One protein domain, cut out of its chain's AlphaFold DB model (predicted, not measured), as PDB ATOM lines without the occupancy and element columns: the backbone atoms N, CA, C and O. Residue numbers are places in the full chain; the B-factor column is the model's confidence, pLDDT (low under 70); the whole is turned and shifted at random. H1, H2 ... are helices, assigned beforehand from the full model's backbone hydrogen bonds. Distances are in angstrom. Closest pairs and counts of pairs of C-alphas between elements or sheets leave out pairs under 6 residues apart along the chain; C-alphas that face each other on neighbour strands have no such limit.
ATOM      1  N   ILE A 267     238.907 200.544 167.004       94.69
ATOM      2  CA  ILE A 267     239.532 201.499 166.079       94.69
ATOM      3  C   ILE A 267     238.523 202.004 165.051       94.69
ATOM      4  O   ILE A 267     238.515 203.199 164.749       94.69
ATOM      5  N   ALA A 268     237.630 201.144 164.557       95.56
ATOM      6  CA  ALA A 268     236.513 201.573 163.715       95.56
ATOM      7  C   ALA A 268     235.593 202.561 164.458       95.56
ATOM      8  O   ALA A 268     235.169 203.565 163.880       95.56
ATOM      9  N   THR A 269     235.347 202.316 165.750       95.31
ATOM     10  CA  THR A 269     234.565 203.211 166.621       95.31
ATOM     11  C   THR A 269     235.269 204.554 166.834       95.31
ATOM     12  O   THR A 269     234.674 205.606 166.603       95.31
ATOM     13  N   LEU A 270     236.559 204.537 167.193       95.06
ATOM     14  CA  LEU A 270     237.374 205.745 167.351       95.06
ATOM     15  C   LEU A 270     237.403 206.575 166.060       95.06
ATOM     16  O   LEU A 270     237.180 207.785 166.094       95.06
ATOM     17  N   LYS A 271     237.638 205.926 164.914       95.75
ATOM     18  CA  LYS A 271     237.654 206.584 163.605       95.75
ATOM     19  C   LYS A 271     236.335 207.288 163.315       95.75
ATOM     20  O   LYS A 271     236.368 208.419 162.839       95.75
ATOM     21  N   PHE A 272     235.204 206.652 163.611       94.88
ATOM     22  CA  PHE A 272     233.887 207.253 163.424       94.88
ATOM     23  C   PHE A 272     233.706 208.509 164.284       94.88
ATOM     24  O   PHE A 272     233.449 209.575 163.733       94.88
ATOM     25  N   TYR A 273     233.922 208.425 165.602       95.50
ATOM     26  CA  TYR A 273     233.735 209.573 166.502       95.50
ATOM     27  C   TYR A 273     234.630 210.762 166.152       95.50
ATOM     28  O   TYR A 273     234.178 211.905 166.180       95.50
ATOM     29  N   ILE A 274     235.891 210.502 165.797       97.12
ATOM     30  CA  ILE A 274     236.853 211.550 165.446       97.12
ATOM     31  C   ILE A 274     236.556 212.153 164.069       97.12
ATOM     32  O   ILE A 274     236.640 213.365 163.909       97.12
ATOM     33  N   THR A 275     236.197 211.330 163.079       96.38
ATOM     34  CA  THR A 275     235.932 211.812 161.710       96.38
ATOM     35  C   THR A 275     234.639 212.614 161.638       96.38
ATOM     36  O   THR A 275     234.607 213.654 160.987       96.38
ATOM     37  N   GLU A 276     233.586 212.147 162.308       95.88
ATOM     38  CA  GLU A 276     232.310 212.866 162.361       95.88
ATOM     39  C   GLU A 276     232.377 214.086 163.285       95.88
ATOM     40  O   GLU A 276     231.578 215.007 163.130       95.88
ATOM     41  N   ASP A 277     233.317 214.091 164.239       97.69
ATOM     42  CA  ASP A 277     233.364 215.013 165.375       97.69
ATOM     43  C   ASP A 277     232.031 215.034 166.142       97.69
ATOM     44  O   ASP A 277     231.475 216.087 166.454       97.69
ATOM     45  N   LYS A 278     231.478 213.845 166.415       97.19
ATOM     46  CA  LYS A 278     230.195 213.669 167.113       97.19
ATOM     47  C   LYS A 278     230.242 212.488 168.065       97.19
ATOM     48  O   LYS A 278     230.682 211.401 167.700       97.19
ATOM     49  N   ILE A 279     229.701 212.689 169.262       97.06
ATOM     50  CA  ILE A 279     229.445 211.628 170.233       97.06
ATOM     51  C   ILE A 279     228.019 211.753 170.781       97.06
ATOM     52  O   ILE A 279     227.635 212.777 171.351       97.06
ATOM     53  N   TYR A 280     227.231 210.696 170.589       97.06
ATOM     54  CA  TYR A 280     225.815 210.637 170.978       97.06
ATOM     55  C   TYR A 280     225.624 210.092 172.402       97.06
ATOM     56  O   TYR A 280     224.656 210.435 173.077       97.06
ATOM     57  N   MET A 281     226.600 209.318 172.899       96.75
ATOM     58  CA  MET A 281     226.684 208.844 174.286       96.75
ATOM     59  C   MET A 281     227.998 209.320 174.936       96.75
ATOM     60  O   MET A 281     228.957 208.552 175.029       96.75
ATOM     61  N   PRO A 282     228.093 210.587 175.391       97.06
ATOM     62  CA  PRO A 282     229.361 211.172 175.843       97.06
ATOM     63  C   PRO A 282     230.058 210.431 176.984       97.06
ATOM     64  O   PRO A 282     231.284 210.431 177.049       97.06
ATOM     65  N   VAL A 283     229.290 209.778 177.864       97.44
ATOM     66  CA  VAL A 283     229.819 208.989 178.989       97.44
ATOM     67  C   VAL A 283     230.669 207.796 178.538       97.44
ATOM     68  O   VAL A 283     231.530 207.348 179.290       97.44
ATOM     69  N   ALA A 284     230.517 207.332 177.291       96.44
ATOM     70  CA  ALA A 284     231.344 206.265 176.733       96.44
ATOM     71  C   ALA A 284     232.841 206.620 176.734       96.44
ATOM     72  O   ALA A 284     233.669 205.771 177.046       96.44
ATOM     73  N   LEU A 285     233.198 207.873 176.427       96.06
ATOM     74  CA  LEU A 285     234.598 208.298 176.339       96.06
ATOM     75  C   LEU A 285     235.346 208.160 177.678       96.06
ATOM     76  O   LEU A 285     236.384 207.494 177.697       96.06
ATOM     77  N   PRO A 286     234.873 208.741 178.802       96.19
ATOM     78  CA  PRO A 286     235.539 208.555 180.083       96.19
ATOM     79  C   PRO A 286     235.446 207.117 180.591       96.19
ATOM     80  O   PRO A 286     236.394 206.690 181.234       96.19
ATOM     81  N   LEU A 287     234.396 206.343 180.282       96.25
ATOM     82  CA  LEU A 287     234.374 204.910 180.616       96.25
ATOM     83  C   LEU A 287     235.538 204.160 179.948       96.25
ATOM     84  O   LEU A 287     236.268 203.444 180.627       96.25
ATOM     85  N   ILE A 288     235.761 204.383 178.646       95.12
ATOM     86  CA  ILE A 288     236.862 203.768 177.885       95.12
ATOM     87  C   ILE A 288     238.216 204.222 178.432       95.12
ATOM     88  O   ILE A 288     239.040 203.397 178.821       95.12
ATOM     89  N   ILE A 289     238.459 205.535 178.471       95.75
ATOM     90  CA  ILE A 289     239.787 206.063 178.802       95.75
ATOM     91  C   ILE A 289     240.113 205.825 180.277       95.75
ATOM     92  O   ILE A 289     241.223 205.397 180.571       95.75
ATOM     93  N   LYS A 290     239.170 206.031 181.207       91.75
ATOM     94  CA  LYS A 290     239.401 205.738 182.630       91.75
ATOM     95  C   LYS A 290     239.629 204.243 182.855       91.75
ATOM     96  O   LYS A 290     240.580 203.889 183.540       91.75
ATOM     97  N   GLY A 291     238.830 203.375 182.228       89.12
ATOM     98  CA  GLY A 291     239.043 201.927 182.288       89.12
ATOM     99  C   GLY A 291     240.440 201.529 181.797       89.12
ATOM    100  O   GLY A 291     241.125 200.740 182.440       89.12
ATOM    101  N   MET A 292     240.919 202.129 180.705       93.25
ATOM    102  CA  MET A 292     242.284 201.895 180.229       93.25
ATOM    103  C   MET A 292     243.348 202.451 181.184       93.25
ATOM    104  O   MET A 292     244.335 201.767 181.431       93.25
ATOM    105  N   LEU A 293     243.171 203.651 181.739       93.88
ATOM    106  CA  LEU A 293     244.108 204.224 182.714       93.88
ATOM    107  C   LEU A 293     244.233 203.353 183.972       93.88
ATOM    108  O   LEU A 293     245.332 203.170 184.480       93.88
ATOM    109  N   ASP A 294     243.131 202.783 184.450       88.31
ATOM    110  CA  ASP A 294     243.136 201.991 185.683       88.31
ATOM    111  C   ASP A 294     243.729 200.583 185.474       88.31
ATOM    112  O   ASP A 294     244.307 200.006 186.401       88.31
ATOM    113  N   TYR A 295     243.609 200.025 184.262       85.75
ATOM    114  CA  TYR A 295     243.839 198.593 184.035       85.75
ATOM    115  C   TYR A 295     244.805 198.221 182.907       85.75
ATOM    116  O   TYR A 295     245.297 197.091 182.905       85.75
ATOM    117  N   ASN A 296     245.077 199.104 181.943       90.56
ATOM    118  CA  ASN A 296     245.927 198.798 180.793       90.56
ATOM    119  C   ASN A 296     247.384 199.253 181.045       90.56
ATOM    120  O   ASN A 296     247.608 200.437 181.304       90.56
ATOM    121  N   PRO A 297     248.392 198.367 180.911       89.38
ATOM    122  CA  PRO A 297     249.795 198.698 181.186       89.38
ATOM    123  C   PRO A 297     250.373 199.865 180.373       89.38
ATOM    124  O   PRO A 297     251.234 200.583 180.876       89.38
ATOM    125  N   TYR A 298     249.910 200.078 179.135       91.81
ATOM    126  CA  TYR A 298     250.338 201.221 178.320       91.81
ATOM    127  C   TYR A 298     249.765 202.533 178.857       91.81
ATOM    128  O   TYR A 298     250.436 203.560 178.847       91.81
ATOM    129  N   MET A 299     248.528 202.494 179.351       95.12
ATOM    130  CA  MET A 299     247.778 203.684 179.742       95.12
ATOM    131  C   MET A 299     247.969 204.075 181.206       95.12
ATOM    132  O   MET A 299     247.952 205.266 181.503       95.12
ATOM    133  N   GLY A 300     248.243 203.131 182.109       93.19
ATOM    134  CA  GLY A 300     248.374 203.396 183.551       93.19
ATOM    135  C   GLY A 300     249.509 204.336 183.969       93.19
ATOM    136  O   GLY A 300     249.619 204.689 185.140       93.19
ATOM    137  N   ARG A 301     250.345 204.774 183.022       94.25
ATOM    138  CA  ARG A 301     251.388 205.793 183.220       94.25
ATOM    139  C   ARG A 301     250.950 207.225 182.882       94.25
ATOM    140  O   ARG A 301     251.747 208.145 183.058       94.25
ATOM    141  N   HIS A 302     249.730 207.418 182.381       97.06
ATOM    142  CA  HIS A 302     249.201 208.715 181.935       97.06
ATOM    143  C   HIS A 302     248.112 209.244 182.870       97.06
ATOM    144  O   HIS A 302     247.688 208.567 183.805       97.06
ATOM    145  N   ASN A 303     247.642 210.471 182.631       96.44
ATOM    146  CA  ASN A 303     246.596 211.102 183.430       96.44
ATOM    147  C   ASN A 303     245.340 211.390 182.599       96.44
ATOM    148  O   ASN A 303     245.412 211.739 181.426       96.44
ATOM    149  N   ILE A 304     244.164 211.343 183.227       96.44
ATOM    150  CA  ILE A 304     242.887 211.670 182.574       96.44
ATOM    151  C   ILE A 304     242.879 213.079 181.940       96.44
ATOM    152  O   ILE A 304     242.257 213.287 180.897       96.44
ATOM    153  N   LYS A 305     243.623 214.030 182.527       97.56
ATOM    154  CA  LYS A 305     243.789 215.411 182.034       97.56
ATOM    155  C   LYS A 305     244.574 215.519 180.727       97.56
ATOM    156  O   LYS A 305     244.502 216.555 180.076       97.56
ATOM    157  N   ASP A 306     245.300 214.474 180.335       97.69
ATOM    158  CA  ASP A 306     245.996 214.441 179.047       97.69
ATOM    159  C   ASP A 306     245.010 214.363 177.869       97.69
ATOM    160  O   ASP A 306     245.305 214.827 176.766       97.69
ATOM    161  N   TYR A 307     243.822 213.802 178.109       98.06
ATOM    162  CA  TYR A 307     242.849 213.475 177.067       98.06
ATOM    163  C   TYR A 307     241.621 214.378 177.098       98.06
ATOM    164  O   TYR A 307     241.114 214.744 176.042       98.06
ATOM    165  N   PHE A 308     241.151 214.764 178.287       98.44
ATOM    166  CA  PHE A 308     239.932 215.552 178.465       98.44
ATOM    167  C   PHE A 308     240.227 216.986 178.889       98.44
ATOM    168  O   PHE A 308     241.067 217.227 179.758       98.44
ATOM    169  N   ASN A 309     239.489 217.941 178.325       97.94
ATOM    170  CA  ASN A 309     239.614 219.335 178.728       97.94
ATOM    171  C   ASN A 309     239.001 219.599 180.116       97.94
ATOM    172  O   ASN A 309     238.185 218.836 180.641       97.94
ATOM    173  N   GLU A 310     239.387 220.725 180.715       97.50
ATOM    174  CA  GLU A 310     238.980 221.075 182.077       97.50
ATOM    175  C   GLU A 310     237.459 221.262 182.218       97.50
ATOM    176  O   GLU A 310     236.887 220.873 183.237       97.50
ATOM    177  N   LYS A 311     236.786 221.803 181.190       97.06
ATOM    178  CA  LYS A 311     235.326 221.985 181.183       97.06
ATOM    179  C   LYS A 311     234.609 220.642 181.313       97.06
ATOM    180  O   LYS A 311     233.663 220.535 182.089       97.06
ATOM    181  N   PHE A 312     235.053 219.618 180.585       98.00
ATOM    182  CA  PHE A 312     234.474 218.278 180.651       98.00
ATOM    183  C   PHE A 312     234.749 217.602 181.991       98.00
ATOM    184  O   PHE A 312     233.831 217.059 182.600       98.00
ATOM    185  N   LEU A 313     235.974 217.705 182.506       97.56
ATOM    186  CA  LEU A 313     236.332 217.115 183.798       97.56
ATOM    187  C   LEU A 313     235.570 217.748 184.975       97.56
ATOM    188  O   LEU A 313     235.190 217.042 185.905       97.56
ATOM    189  N   LYS A 314     235.276 219.053 184.916       97.50
ATOM    190  CA  LYS A 314     234.503 219.778 185.944       97.50
ATOM    191  C   LYS A 314     232.995 219.497 185.932       97.50
ATOM    192  O   LYS A 314     232.289 220.006 186.796       97.50
ATOM    193  N   THR A 315     232.486 218.693 184.996       97.69
ATOM    194  CA  THR A 315     231.058 218.318 184.967       97.69
ATOM    195  C   THR A 315     230.628 217.474 186.166       97.69
ATOM    196  O   THR A 315     229.444 217.444 186.482       97.69
ATOM    197  N   GLY A 316     231.569 216.777 186.816       96.88
ATOM    198  CA  GLY A 316     231.282 215.737 187.808       96.88
ATOM    199  C   GLY A 316     231.154 214.332 187.210       96.88
ATOM    200  O   GLY A 316     230.836 213.393 187.933       96.88
ATOM    201  N   ILE A 317     231.422 214.153 185.909       97.50
ATOM    202  CA  ILE A 317     231.258 212.860 185.228       97.50
ATOM    203  C   ILE A 317     232.110 211.731 185.815       97.50
ATOM    204  O   ILE A 317     231.635 210.600 185.898       97.50
ATOM    205  N   LEU A 318     233.338 212.027 186.256       96.12
ATOM    206  CA  LEU A 318     234.199 211.028 186.893       96.12
ATOM    207  C   LEU A 318     233.600 210.561 188.226       96.12
ATOM    208  O   LEU A 318     233.504 209.356 188.442       96.12
ATOM    209  N   ASP A 319     233.094 211.489 189.044       96.62
ATOM    210  CA  ASP A 319     232.416 211.167 190.303       96.62
ATOM    211  C   ASP A 319     231.158 210.328 190.068       96.62
ATOM    212  O   ASP A 319     230.852 209.434 190.852       96.62
ATOM    213  N   TRP A 320     230.392 210.609 189.008       97.00
ATOM    214  CA  TRP A 320     229.187 209.835 188.696       97.00
ATOM    215  C   TRP A 320     229.521 208.393 188.304       97.00
ATOM    216  O   TRP A 320     228.864 207.477 188.794       97.00
ATOM    217  N   ILE A 321     230.558 208.198 187.480       95.56
ATOM    218  CA  ILE A 321     231.060 206.870 187.091       95.56
ATOM    219  C   ILE A 321     231.632 206.120 188.300       95.56
ATOM    220  O   ILE A 321     231.474 204.906 188.409       95.56
ATOM    221  N   GLU A 322     232.307 206.820 189.211       94.94
ATOM    222  CA  GLU A 322     232.905 206.203 190.393       94.94
ATOM    223  C   GLU A 322     231.845 205.778 191.413       94.94
ATOM    224  O   GLU A 322     231.859 204.625 191.846       94.94
ATOM    225  N   LYS A 323     230.893 206.670 191.728       96.38
ATOM    226  CA  LYS A 323     229.824 206.433 192.716       96.38
ATOM    227  C   LYS A 323     228.782 205.415 192.261       96.38
ATOM    228  O   LYS A 323     228.171 204.769 193.102       96.38
ATOM    229  N   LYS A 324     228.560 205.286 190.949       96.56
ATOM    230  CA  LYS A 324     227.628 204.315 190.350       96.56
ATOM    231  C   LYS A 324     226.190 204.420 190.865       96.56
ATOM    232  O   LYS A 324     225.506 203.424 191.097       96.56
ATOM    233  N   GLU A 325     225.726 205.657 191.016       96.56
ATOM    234  CA  GLU A 325     224.369 205.990 191.475       96.56
ATOM    235  C   GLU A 325     223.447 206.457 190.336       96.56
ATOM    236  O   GLU A 325     222.237 206.567 190.527       96.56
ATOM    237  N   LYS A 326     224.014 206.789 189.168       97.44
ATOM    238  CA  LYS A 326     223.292 207.357 188.022       97.44
ATOM    239  C   LYS A 326     223.453 206.460 186.806       97.44
ATOM    240  O   LYS A 326     224.583 206.170 186.411       97.44
ATOM    241  N   ASP A 327     222.337 206.084 186.193       95.94
ATOM    242  CA  ASP A 327     222.354 205.398 184.904       95.94
ATOM    243  C   ASP A 327     222.833 206.336 183.774       95.94
ATOM    244  O   ASP A 327     223.000 207.554 183.946       95.94
ATOM    245  N   THR A 328     223.068 205.760 182.596       96.12
ATOM    246  CA  THR A 328     223.601 206.476 181.429       96.12
ATOM    247  C   THR A 328     222.669 207.595 180.960       96.12
ATOM    248  O   THR A 328     223.141 208.657 180.543       96.12
ATOM    249  N   GLN A 329     221.352 207.408 181.087       95.12
ATOM    250  CA  GLN A 329     220.337 208.381 180.693       95.12
ATOM    251  C   GLN A 329     220.312 209.582 181.644       95.12
ATOM    252  O   GLN A 329     220.218 210.729 181.190       95.12
ATOM    253  N   VAL A 330     220.423 209.345 182.952       97.94
ATOM    254  CA  VAL A 330     220.536 210.394 183.969       97.94
ATOM    255  C   VAL A 330     221.826 211.183 183.757       97.94
ATOM    256  O   VAL A 330     221.775 212.412 183.736       97.94
ATOM    257  N   ILE A 331     222.962 210.517 183.515       98.19
ATOM    258  CA  ILE A 331     224.231 211.200 183.205       98.19
ATOM    259  C   ILE A 331     224.094 212.080 181.956       98.19
ATOM    260  O   ILE A 331     224.521 213.235 181.966       98.19
ATOM    261  N   GLN A 332     223.461 211.582 180.891       97.19
ATOM    262  CA  GLN A 332     223.232 212.375 179.682       97.19
ATOM    263  C   GLN A 332     222.366 213.613 179.958       97.19
ATOM    264  O   GLN A 332     222.661 214.696 179.449       97.19
ATOM    265  N   ASN A 333     221.339 213.487 180.801       97.94
ATOM    266  CA  ASN A 333     220.499 214.614 181.208       97.94
ATOM    267  C   ASN A 333     221.263 215.646 182.052       97.94
ATOM    268  O   ASN A 333     221.033 216.842 181.885       97.94
ATOM    269  N   GLU A 334     222.188 215.223 182.918       98.19
ATOM    270  CA  GLU A 334     223.066 216.149 183.646       98.19
ATOM    271  C   GLU A 334     224.023 216.888 182.701       98.19
ATOM    272  O   GLU A 334     224.178 218.106 182.800       98.19
ATOM    273  N   LEU A 335     224.600 216.195 181.714       98.06
ATOM    274  CA  LEU A 335     225.463 216.831 180.714       98.06
ATOM    275  C   LEU A 335     224.718 217.865 179.863       98.06
ATOM    276  O   LEU A 335     225.294 218.908 179.553       98.06
ATOM    277  N   LYS A 336     223.443 217.632 179.530       97.44
ATOM    278  CA  LYS A 336     222.592 218.593 178.795       97.44
ATOM    279  C   LYS A 336     222.362 219.912 179.537       97.44
ATOM    280  O   LYS A 336     222.033 220.909 178.905       97.44
ATOM    281  N   LYS A 337     222.546 219.947 180.860       97.25
ATOM    282  CA  LYS A 337     222.476 221.194 181.643       97.25
ATOM    283  C   LYS A 337     223.740 222.051 181.490       97.25
ATOM    284  O   LYS A 337     223.713 223.229 181.824       97.25
ATOM    285  N   ILE A 338     224.843 221.461 181.018       96.62
ATOM    286  CA  ILE A 338     226.180 222.076 180.964       96.62
ATOM    287  C   ILE A 338     226.631 222.312 179.513       96.62
ATOM    288  O   ILE A 338     227.284 223.313 179.208       96.62
ATOM    289  N   TYR A 339     226.298 221.387 178.612       96.88
ATOM    290  CA  TYR A 339     226.629 221.441 177.192       96.88
ATOM    291  C   TYR A 339     225.391 221.718 176.351       96.88
ATOM    292  O   TYR A 339     224.311 221.195 176.616       96.88
ATOM    293  N   ASN A 340     225.581 222.486 175.280       95.50
ATOM    294  CA  ASN A 340     224.554 222.669 174.269       95.50
ATOM    295  C   ASN A 340     224.597 221.495 173.286       95.50
ATOM    296  O   ASN A 340     225.430 221.472 172.379       95.50
ATOM    297  N   PHE A 341     223.720 220.514 173.484       97.62
ATOM    298  CA  PHE A 341     223.613 219.385 172.567       97.62
ATOM    299  C   PHE A 341     223.088 219.866 171.213       97.62
ATOM    300  O   PHE A 341     222.076 220.559 171.116       97.62
ATOM    301  N   GLN A 342     223.789 219.471 170.157       97.69
ATOM    302  CA  GLN A 342     223.335 219.622 168.783       97.69
ATOM    303  C   GLN A 342     222.466 218.420 168.416       97.69
ATOM    304  O   GLN A 342     222.499 217.393 169.090       97.69
ATOM    305  N   LYS A 343     221.678 218.531 167.346       96.50
ATOM    306  CA  LYS A 343     220.809 217.448 166.880       96.50
ATOM    307  C   LYS A 343     220.918 217.283 165.375       96.50
ATOM    308  O   LYS A 343     220.892 218.266 164.641       96.50
ATOM    309  N   ASP A 344     221.010 216.041 164.925       95.00
ATOM    310  CA  ASP A 344     220.893 215.678 163.516       95.00
ATOM    311  C   ASP A 344     219.889 214.529 163.315       95.00
ATOM    312  O   ASP A 344     219.065 214.244 164.186       95.00
ATOM    313  N   ALA A 345     219.911 213.906 162.134       91.69
ATOM    314  CA  ALA A 345     218.992 212.826 161.787       91.69
ATOM    315  C   ALA A 345     219.200 211.546 162.619       91.69
ATOM    316  O   ALA A 345     218.292 210.718 162.674       91.69
ATOM    317  N   LYS A 346     220.376 211.375 163.233       89.88
ATOM    318  CA  LYS A 346     220.725 210.209 164.049       89.88
ATOM    319  C   LYS A 346     220.373 210.414 165.519       89.88
ATOM    320  O   LYS A 346     219.922 209.482 166.170       89.88
ATOM    321  N   GLY A 347     220.521 211.634 166.030       92.88
ATOM    322  CA  GLY A 347     220.191 211.932 167.418       92.88
ATOM    323  C   GLY A 347     220.797 213.231 167.923       92.88
ATOM    324  O   GLY A 347     221.246 214.082 167.154       92.88
ATOM    325  N   GLU A 348     220.782 213.385 169.243       96.31
ATOM    326  CA  GLU A 348     221.440 214.493 169.927       96.31
ATOM    327  C   GLU A 348     222.895 214.134 170.236       96.31
ATOM    328  O   GLU A 348     223.176 213.039 170.720       96.31
ATOM    329  N   TYR A 349     223.815 215.061 169.992       97.81
ATOM    330  CA  TYR A 349     225.246 214.850 170.162       97.81
ATOM    331  C   TYR A 349     225.940 216.095 170.710       97.81
ATOM    332  O   TYR A 349     225.433 217.215 170.629       97.81
ATOM    333  N   ILE A 350     227.150 215.891 171.216       97.75
ATOM    334  CA  ILE A 350     228.139 216.954 171.403       97.75
ATOM    335  C   ILE A 350     229.363 216.637 170.551       97.75
ATOM    336  O   ILE A 350     229.576 215.482 170.165       97.75
ATOM    337  N   LYS A 351     230.153 217.657 170.222       98.00
ATOM    338  CA  LYS A 351     231.374 217.447 169.448       98.00
ATOM    339  C   LYS A 351     232.450 216.798 170.303       98.00
ATOM    340  O   LYS A 351     232.599 217.125 171.481       98.00
ATOM    341  N   VAL A 352     233.233 215.902 169.712       97.94
ATOM    342  CA  VAL A 352     234.368 215.284 170.412       97.94
ATOM    343  C   VAL A 352     235.448 216.336 170.677       97.94
ATOM    344  O   VAL A 352     236.051 216.342 171.749       97.94
ATOM    345  N   SER A 353     235.615 217.290 169.760       97.88
ATOM    346  CA  SER A 353     236.483 218.463 169.902       97.88
ATOM    347  C   SER A 353     236.100 219.392 171.066       97.88
ATOM    348  O   SER A 353     236.952 220.126 171.564       97.88
ATOM    349  N   GLU A 354     234.856 219.335 171.561       97.44
ATOM    350  CA  GLU A 354     234.413 220.063 172.762       97.44
ATOM    351  C   GLU A 354     234.716 219.319 174.074       97.44
ATOM    352  O   GLU A 354     234.573 219.899 175.153       97.44
ATOM    353  N   ILE A 355     235.130 218.051 174.005       98.00
ATOM    354  CA  ILE A 355     235.399 217.175 175.156       98.00
ATOM    355  C   ILE A 355     236.897 216.927 175.326       98.00
ATOM    356  O   ILE A 355     237.432 217.009 176.436       98.00
ATOM    357  N   PHE A 356     237.575 216.591 174.230       98.38
ATOM    358  CA  PHE A 356     239.002 216.305 174.244       98.38
ATOM    359  C   PHE A 356     239.834 217.577 174.403       98.38
ATOM    360  O   PHE A 356     239.372 218.695 174.156       98.38
ATOM    361  N   THR A 357     241.083 217.410 174.836       98.44
ATOM    362  CA  THR A 357     242.078 218.476 174.686       98.44
ATOM    363  C   THR A 357     242.300 218.744 173.187       98.44
ATOM    364  O   THR A 357     242.218 217.808 172.380       98.44
ATOM    365  N   PRO A 358     242.596 219.993 172.774       98.00
ATOM    366  CA  PRO A 358     242.879 220.297 171.369       98.00
ATOM    367  C   PRO A 358     244.000 219.424 170.788       98.00
ATOM    368  O   PRO A 358     243.916 218.980 169.646       98.00
ATOM    369  N   GLU A 359     245.015 219.129 171.602       97.69
ATOM    370  CA  GLU A 359     246.149 218.271 171.254       97.69
ATOM    371  C   GLU A 359     245.717 216.821 170.998       97.69
ATOM    372  O   GLU A 359     246.053 216.266 169.950       97.69
ATOM    373  N   ALA A 360     244.929 216.224 171.902       97.50
ATOM    374  CA  ALA A 360     244.439 214.856 171.742       97.50
ATOM    375  C   ALA A 360     243.536 214.722 170.509       97.50
ATOM    376  O   ALA A 360     243.694 213.789 169.720       97.50
ATOM    377  N   PHE A 361     242.616 215.672 170.304       98.00
ATOM    378  CA  PHE A 361     241.721 215.659 169.147       98.00
ATOM    379  C   PHE A 361     242.488 215.822 167.828       98.00
ATOM    380  O   PHE A 361     242.252 215.063 166.884       98.00
ATOM    381  N   ALA A 362     243.439 216.759 167.760       97.62
ATOM    382  CA  ALA A 362     244.260 216.974 166.570       97.62
ATOM    383  C   ALA A 362     245.131 215.751 166.247       97.62
ATOM    384  O   ALA A 362     245.191 215.327 165.091       97.62
ATOM    385  N   PHE A 363     245.761 215.149 167.262       97.88
ATOM    386  CA  PHE A 363     246.555 213.937 167.087       97.88
ATOM    387  C   PHE A 363     245.700 212.784 166.557       97.88
ATOM    388  O   PHE A 363     246.036 212.183 165.536       97.88
ATOM    389  N   MET A 364     244.570 212.495 167.212       97.25
ATOM    390  CA  MET A 364     243.697 211.394 166.806       97.25
ATOM    391  C   MET A 364     243.110 211.626 165.414       97.25
ATOM    392  O   MET A 364     243.028 210.680 164.636       97.25
ATOM    393  N   SER A 365     242.790 212.873 165.058       97.19
ATOM    394  CA  SER A 365     242.307 213.239 163.719       97.19
ATOM    395  C   SER A 365     243.301 212.883 162.616       97.19
ATOM    396  O   SER A 365     242.897 212.336 161.591       97.19
ATOM    397  N   LYS A 366     244.596 213.147 162.829       97.19
ATOM    398  CA  LYS A 366     245.662 212.724 161.907       97.19
ATOM    399  C   LYS A 366     245.811 211.202 161.901       97.19
ATOM    400  O   LYS A 366     245.795 210.574 160.841       97.19
ATOM    401  N   LYS A 367     245.862 210.590 163.092       95.38
ATOM    402  CA  LYS A 367     246.069 209.145 163.268       95.38
ATOM    403  C   LYS A 367     245.003 208.309 162.552       95.38
ATOM    404  O   LYS A 367     245.347 207.380 161.830       95.38
ATOM    405  N   VAL A 368     243.715 208.643 162.694       94.25
ATOM    406  CA  VAL A 368     242.614 207.867 162.079       94.25
ATOM    407  C   VAL A 368     242.503 208.048 160.559       94.25
ATOM    408  O   VAL A 368     241.873 207.224 159.888       94.25
ATOM    409  N   LYS A 369     243.123 209.100 160.008       94.12
ATOM    410  CA  LYS A 369     243.279 209.324 158.562       94.12
ATOM    411  C   LYS A 369     244.504 208.616 157.974       94.12
ATOM    412  O   LYS A 369     244.636 208.572 156.756       94.12
ATOM    413  N   GLY A 370     245.363 208.037 158.817       93.25
ATOM    414  CA  GLY A 370     246.627 207.433 158.394       93.25
ATOM    415  C   GLY A 370     247.711 208.461 158.064       93.25
ATOM    416  O   GLY A 370     248.674 208.122 157.385       93.25
ATOM    417  N   GLU A 371     247.554 209.706 158.513       95.56
ATOM    418  CA  GLU A 371     248.579 210.739 158.366       95.56
ATOM    419  C   GLU A 371     249.731 210.493 159.351       95.56
ATOM    420  O   GLU A 371     249.535 209.959 160.452       95.56
ATOM    421  N   GLU A 372     250.941 210.915 158.979       93.38
ATOM    422  CA  GLU A 372     252.079 210.883 159.896       93.38
ATOM    423  C   GLU A 372     251.813 211.773 161.119       93.38
ATOM    424  O   GLU A 372     251.299 212.892 161.034       93.38
ATOM    425  N   THR A 373     252.162 211.245 162.290       94.44
ATOM    426  CA  THR A 373     252.017 211.916 163.583       94.44
ATOM    427  C   THR A 373     253.376 211.953 164.263       94.44
ATOM    428  O   THR A 373     254.117 210.969 164.228       94.44
ATOM    429  N   GLU A 374     253.723 213.085 164.874       94.25
ATOM    430  CA  GLU A 374     254.892 213.149 165.750       94.25
ATOM    431  C   GLU A 374     254.696 212.193 166.926       94.25
ATOM    432  O   GLU A 374     253.592 212.086 167.460       94.25
ATOM    433  N   LYS A 375     255.762 211.509 167.345       94.31
ATOM    434  CA  LYS A 375     255.692 210.541 168.442       94.31
ATOM    435  C   LYS A 375     255.191 211.221 169.714       94.31
ATOM    436  O   LYS A 375     255.862 212.097 170.257       94.31
ATOM    437  N   ASN A 376     254.058 210.761 170.229       96.56
ATOM    438  CA  ASN A 376     253.486 211.265 171.467       96.56
ATOM    439  C   ASN A 376     253.023 210.079 172.319       96.56
ATOM    440  O   ASN A 376     251.942 209.544 172.070       96.56
ATOM    441  N   PRO A 377     253.803 209.679 173.344       96.25
ATOM    442  CA  PRO A 377     253.508 208.491 174.140       96.25
ATOM    443  C   PRO A 377     252.090 208.446 174.714       96.25
ATOM    444  O   PRO A 377     251.514 207.370 174.773       96.25
ATOM    445  N   LYS A 378     251.503 209.588 175.089       96.62
ATOM    446  CA  LYS A 378     250.137 209.648 175.636       96.62
ATOM    447  C   LYS A 378     249.120 209.149 174.610       96.62
ATOM    448  O   LYS A 378     248.287 208.290 174.880       96.62
ATOM    449  N   PHE A 379     249.205 209.672 173.392       97.00
ATOM    450  CA  PHE A 379     248.221 209.393 172.353       97.00
ATOM    451  C   PHE A 379     248.521 208.102 171.584       97.00
ATOM    452  O   PHE A 379     247.591 207.384 171.217       97.00
ATOM    453  N   ASP A 380     249.799 207.766 171.392       96.19
ATOM    454  CA  ASP A 380     250.216 206.483 170.817       96.19
ATOM    455  C   ASP A 380     249.812 205.306 171.714       96.19
ATOM    456  O   ASP A 380     249.321 204.290 171.212       96.19
ATOM    457  N   ASP A 381     249.948 205.442 173.036       96.62
ATOM    458  CA  ASP A 381     249.526 204.403 173.974       96.62
ATOM    459  C   ASP A 381     248.007 204.265 174.037       96.62
ATOM    460  O   ASP A 381     247.522 203.141 174.085       96.62
ATOM    461  N   LEU A 382     247.240 205.363 173.981       95.75
ATOM    462  CA  LEU A 382     245.775 205.293 173.904       95.75
ATOM    463  C   LEU A 382     245.319 204.557 172.639       95.75
ATOM    464  O   LEU A 382     244.434 203.697 172.689       95.75
ATOM    465  N   TYR A 383     245.949 204.857 171.503       95.06
ATOM    466  CA  TYR A 383     245.681 204.150 170.257       95.06
ATOM    467  C   TYR A 383     246.041 202.659 170.378       95.06
ATOM    468  O   TYR A 383     245.228 201.802 170.044       95.06
ATOM    469  N   THR A 384     247.210 202.339 170.938       94.19
ATOM    470  CA  THR A 384     247.674 200.954 171.154       94.19
ATOM    471  C   THR A 384     246.783 200.186 172.137       94.19
ATOM    472  O   THR A 384     246.389 199.055 171.880       94.19
ATOM    473  N   ALA A 385     246.384 200.793 173.252       93.81
ATOM    474  CA  ALA A 385     245.469 200.181 174.212       93.81
ATOM    475  C   ALA A 385     244.094 199.893 173.585       93.81
ATOM    476  O   ALA A 385     243.445 198.901 173.927       93.81
ATOM    477  N   SER A 386     243.667 200.721 172.628       93.44
ATOM    478  CA  SER A 386     242.448 200.492 171.847       93.44
ATOM    479  C   SER A 386     242.589 199.312 170.877       93.44
ATOM    480  O   SER A 386     241.642 198.538 170.737       93.44
ATOM    481  N   THR A 387     243.755 199.114 170.243       92.69
ATOM    482  CA  THR A 387     243.980 197.972 169.331       92.69
ATOM    483  C   THR A 387     244.041 196.630 170.060       92.69
ATOM    484  O   THR A 387     243.567 195.636 169.516       92.69
ATOM    485  N   VAL A 388     244.549 196.590 171.299       91.69
ATOM    486  CA  VAL A 388     244.592 195.364 172.128       91.69
ATOM    487  C   VAL A 388     243.195 194.764 172.342       91.69
ATOM    488  O   VAL A 388     243.051 193.549 172.444       91.69
ATOM    489  N   ASN A 389     242.154 195.599 172.349       92.50
ATOM    490  CA  ASN A 389     240.765 195.180 172.543       92.50
ATOM    491  C   ASN A 389     240.023 194.861 171.230       92.50
ATOM    492  O   ASN A 389     238.801 194.717 171.231       92.50
ATOM    493  N   ASN A 390     240.733 194.753 170.103       95.69
ATOM    494  CA  ASN A 390     240.133 194.403 168.820       95.69
ATOM    495  C   ASN A 390     239.795 192.900 168.751       95.69
ATOM    496  O   ASN A 390     240.665 192.034 168.879       95.69
TER     497      ASN A 390
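What this domain is: This is residues 267 to 390 of the 479 residues of the protein "Alpha/beta hydrolase" of Prevotella intermedia (UniProt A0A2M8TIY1). Seven short helices are joined by loops into a rounded body, crossing one another at angles instead of lining up in a bundle. H1, H6 and H7 make a triangle towards one end, H2 reaches from H7 to H4 in the middle, H5 is near H4 towards the other end, and the long link of residues 337 to 357 folds back from H5 to H6. The printed part has 124 residues, with named helices in the order H1 to H7 and no named strand; its class is all helix, with 66 residues in the helices. It is compact, with a radius of gyration of the C-alphas of 14.3 A and spans of 37 by 33 by 27 A.

Where its parts are: H1 is residues 267 to 276, 14.0 A long, beginning at C-alpha 267 (239.532, 201.499, 166.079). H2 is residues 284 to 295, 16.4 A. H3 is residues 310 to 313 and H4 residues 317 to 323. H5 is residues 328 to 336, 12.4 A, beginning at C-alpha 328 (223.601, 206.476, 181.429). H6 is residues 358 to 369, 16.9 A. H7 is residues 377 to 388, 16.0 A, ending at C-alpha 388 (244.592, 195.364, 172.128).

How they stand to each other: H1 touches H6, closest at the C-alphas of Lys 271 and Val 368, 5.3 A apart, at a steep tilt of 65 degrees, opposite ways. H1 and H7 only just touch, with 3 pairs of C-alphas within 8 A, the closest Ile 267 and Ser 386 at 6.5 A. H6 and H7 only just touch, also with 3 pairs, the closest Ala 360 and Phe 379 at 6.7 A, at a steep tilt of 46 degrees. H2 and H7 only just touch, with 3 pairs, the closest Met 292 and Ala 385 at 7.0 A, about perpendicular at 84 degrees. With residues 286 to 287 alone, H2 only just touches H4, with 3 pairs, the closest Pro 286 and Leu 318 at 7.4 A. H4 and H5 are close but not clearly touching, with the C-alphas of Ile 317 and Ile 331 closest at 7.5 A. H3 touches no helix and meets H4 only through their link. Every O i to N i+4 pair is within hydrogen-bond range in H1, H2, H4, H5 and H7; in H6 7 of 8 are, and H3 is too short for such a pair.

The domain as a whole: The C-alphas farthest apart, Glu 325 and Glu 372, are 42.3 A apart, while the first and last printed C-alphas are 7.6 A apart. The printed part has no cut. The links H2 to H3 and H5 to H6 are long, with 14 and 21 residues; in the second, residues 342 to 343 pair with 348 to 349, antiparallel. Mean pLDDT of the printed part is 95.8, and no printed residue is under 70.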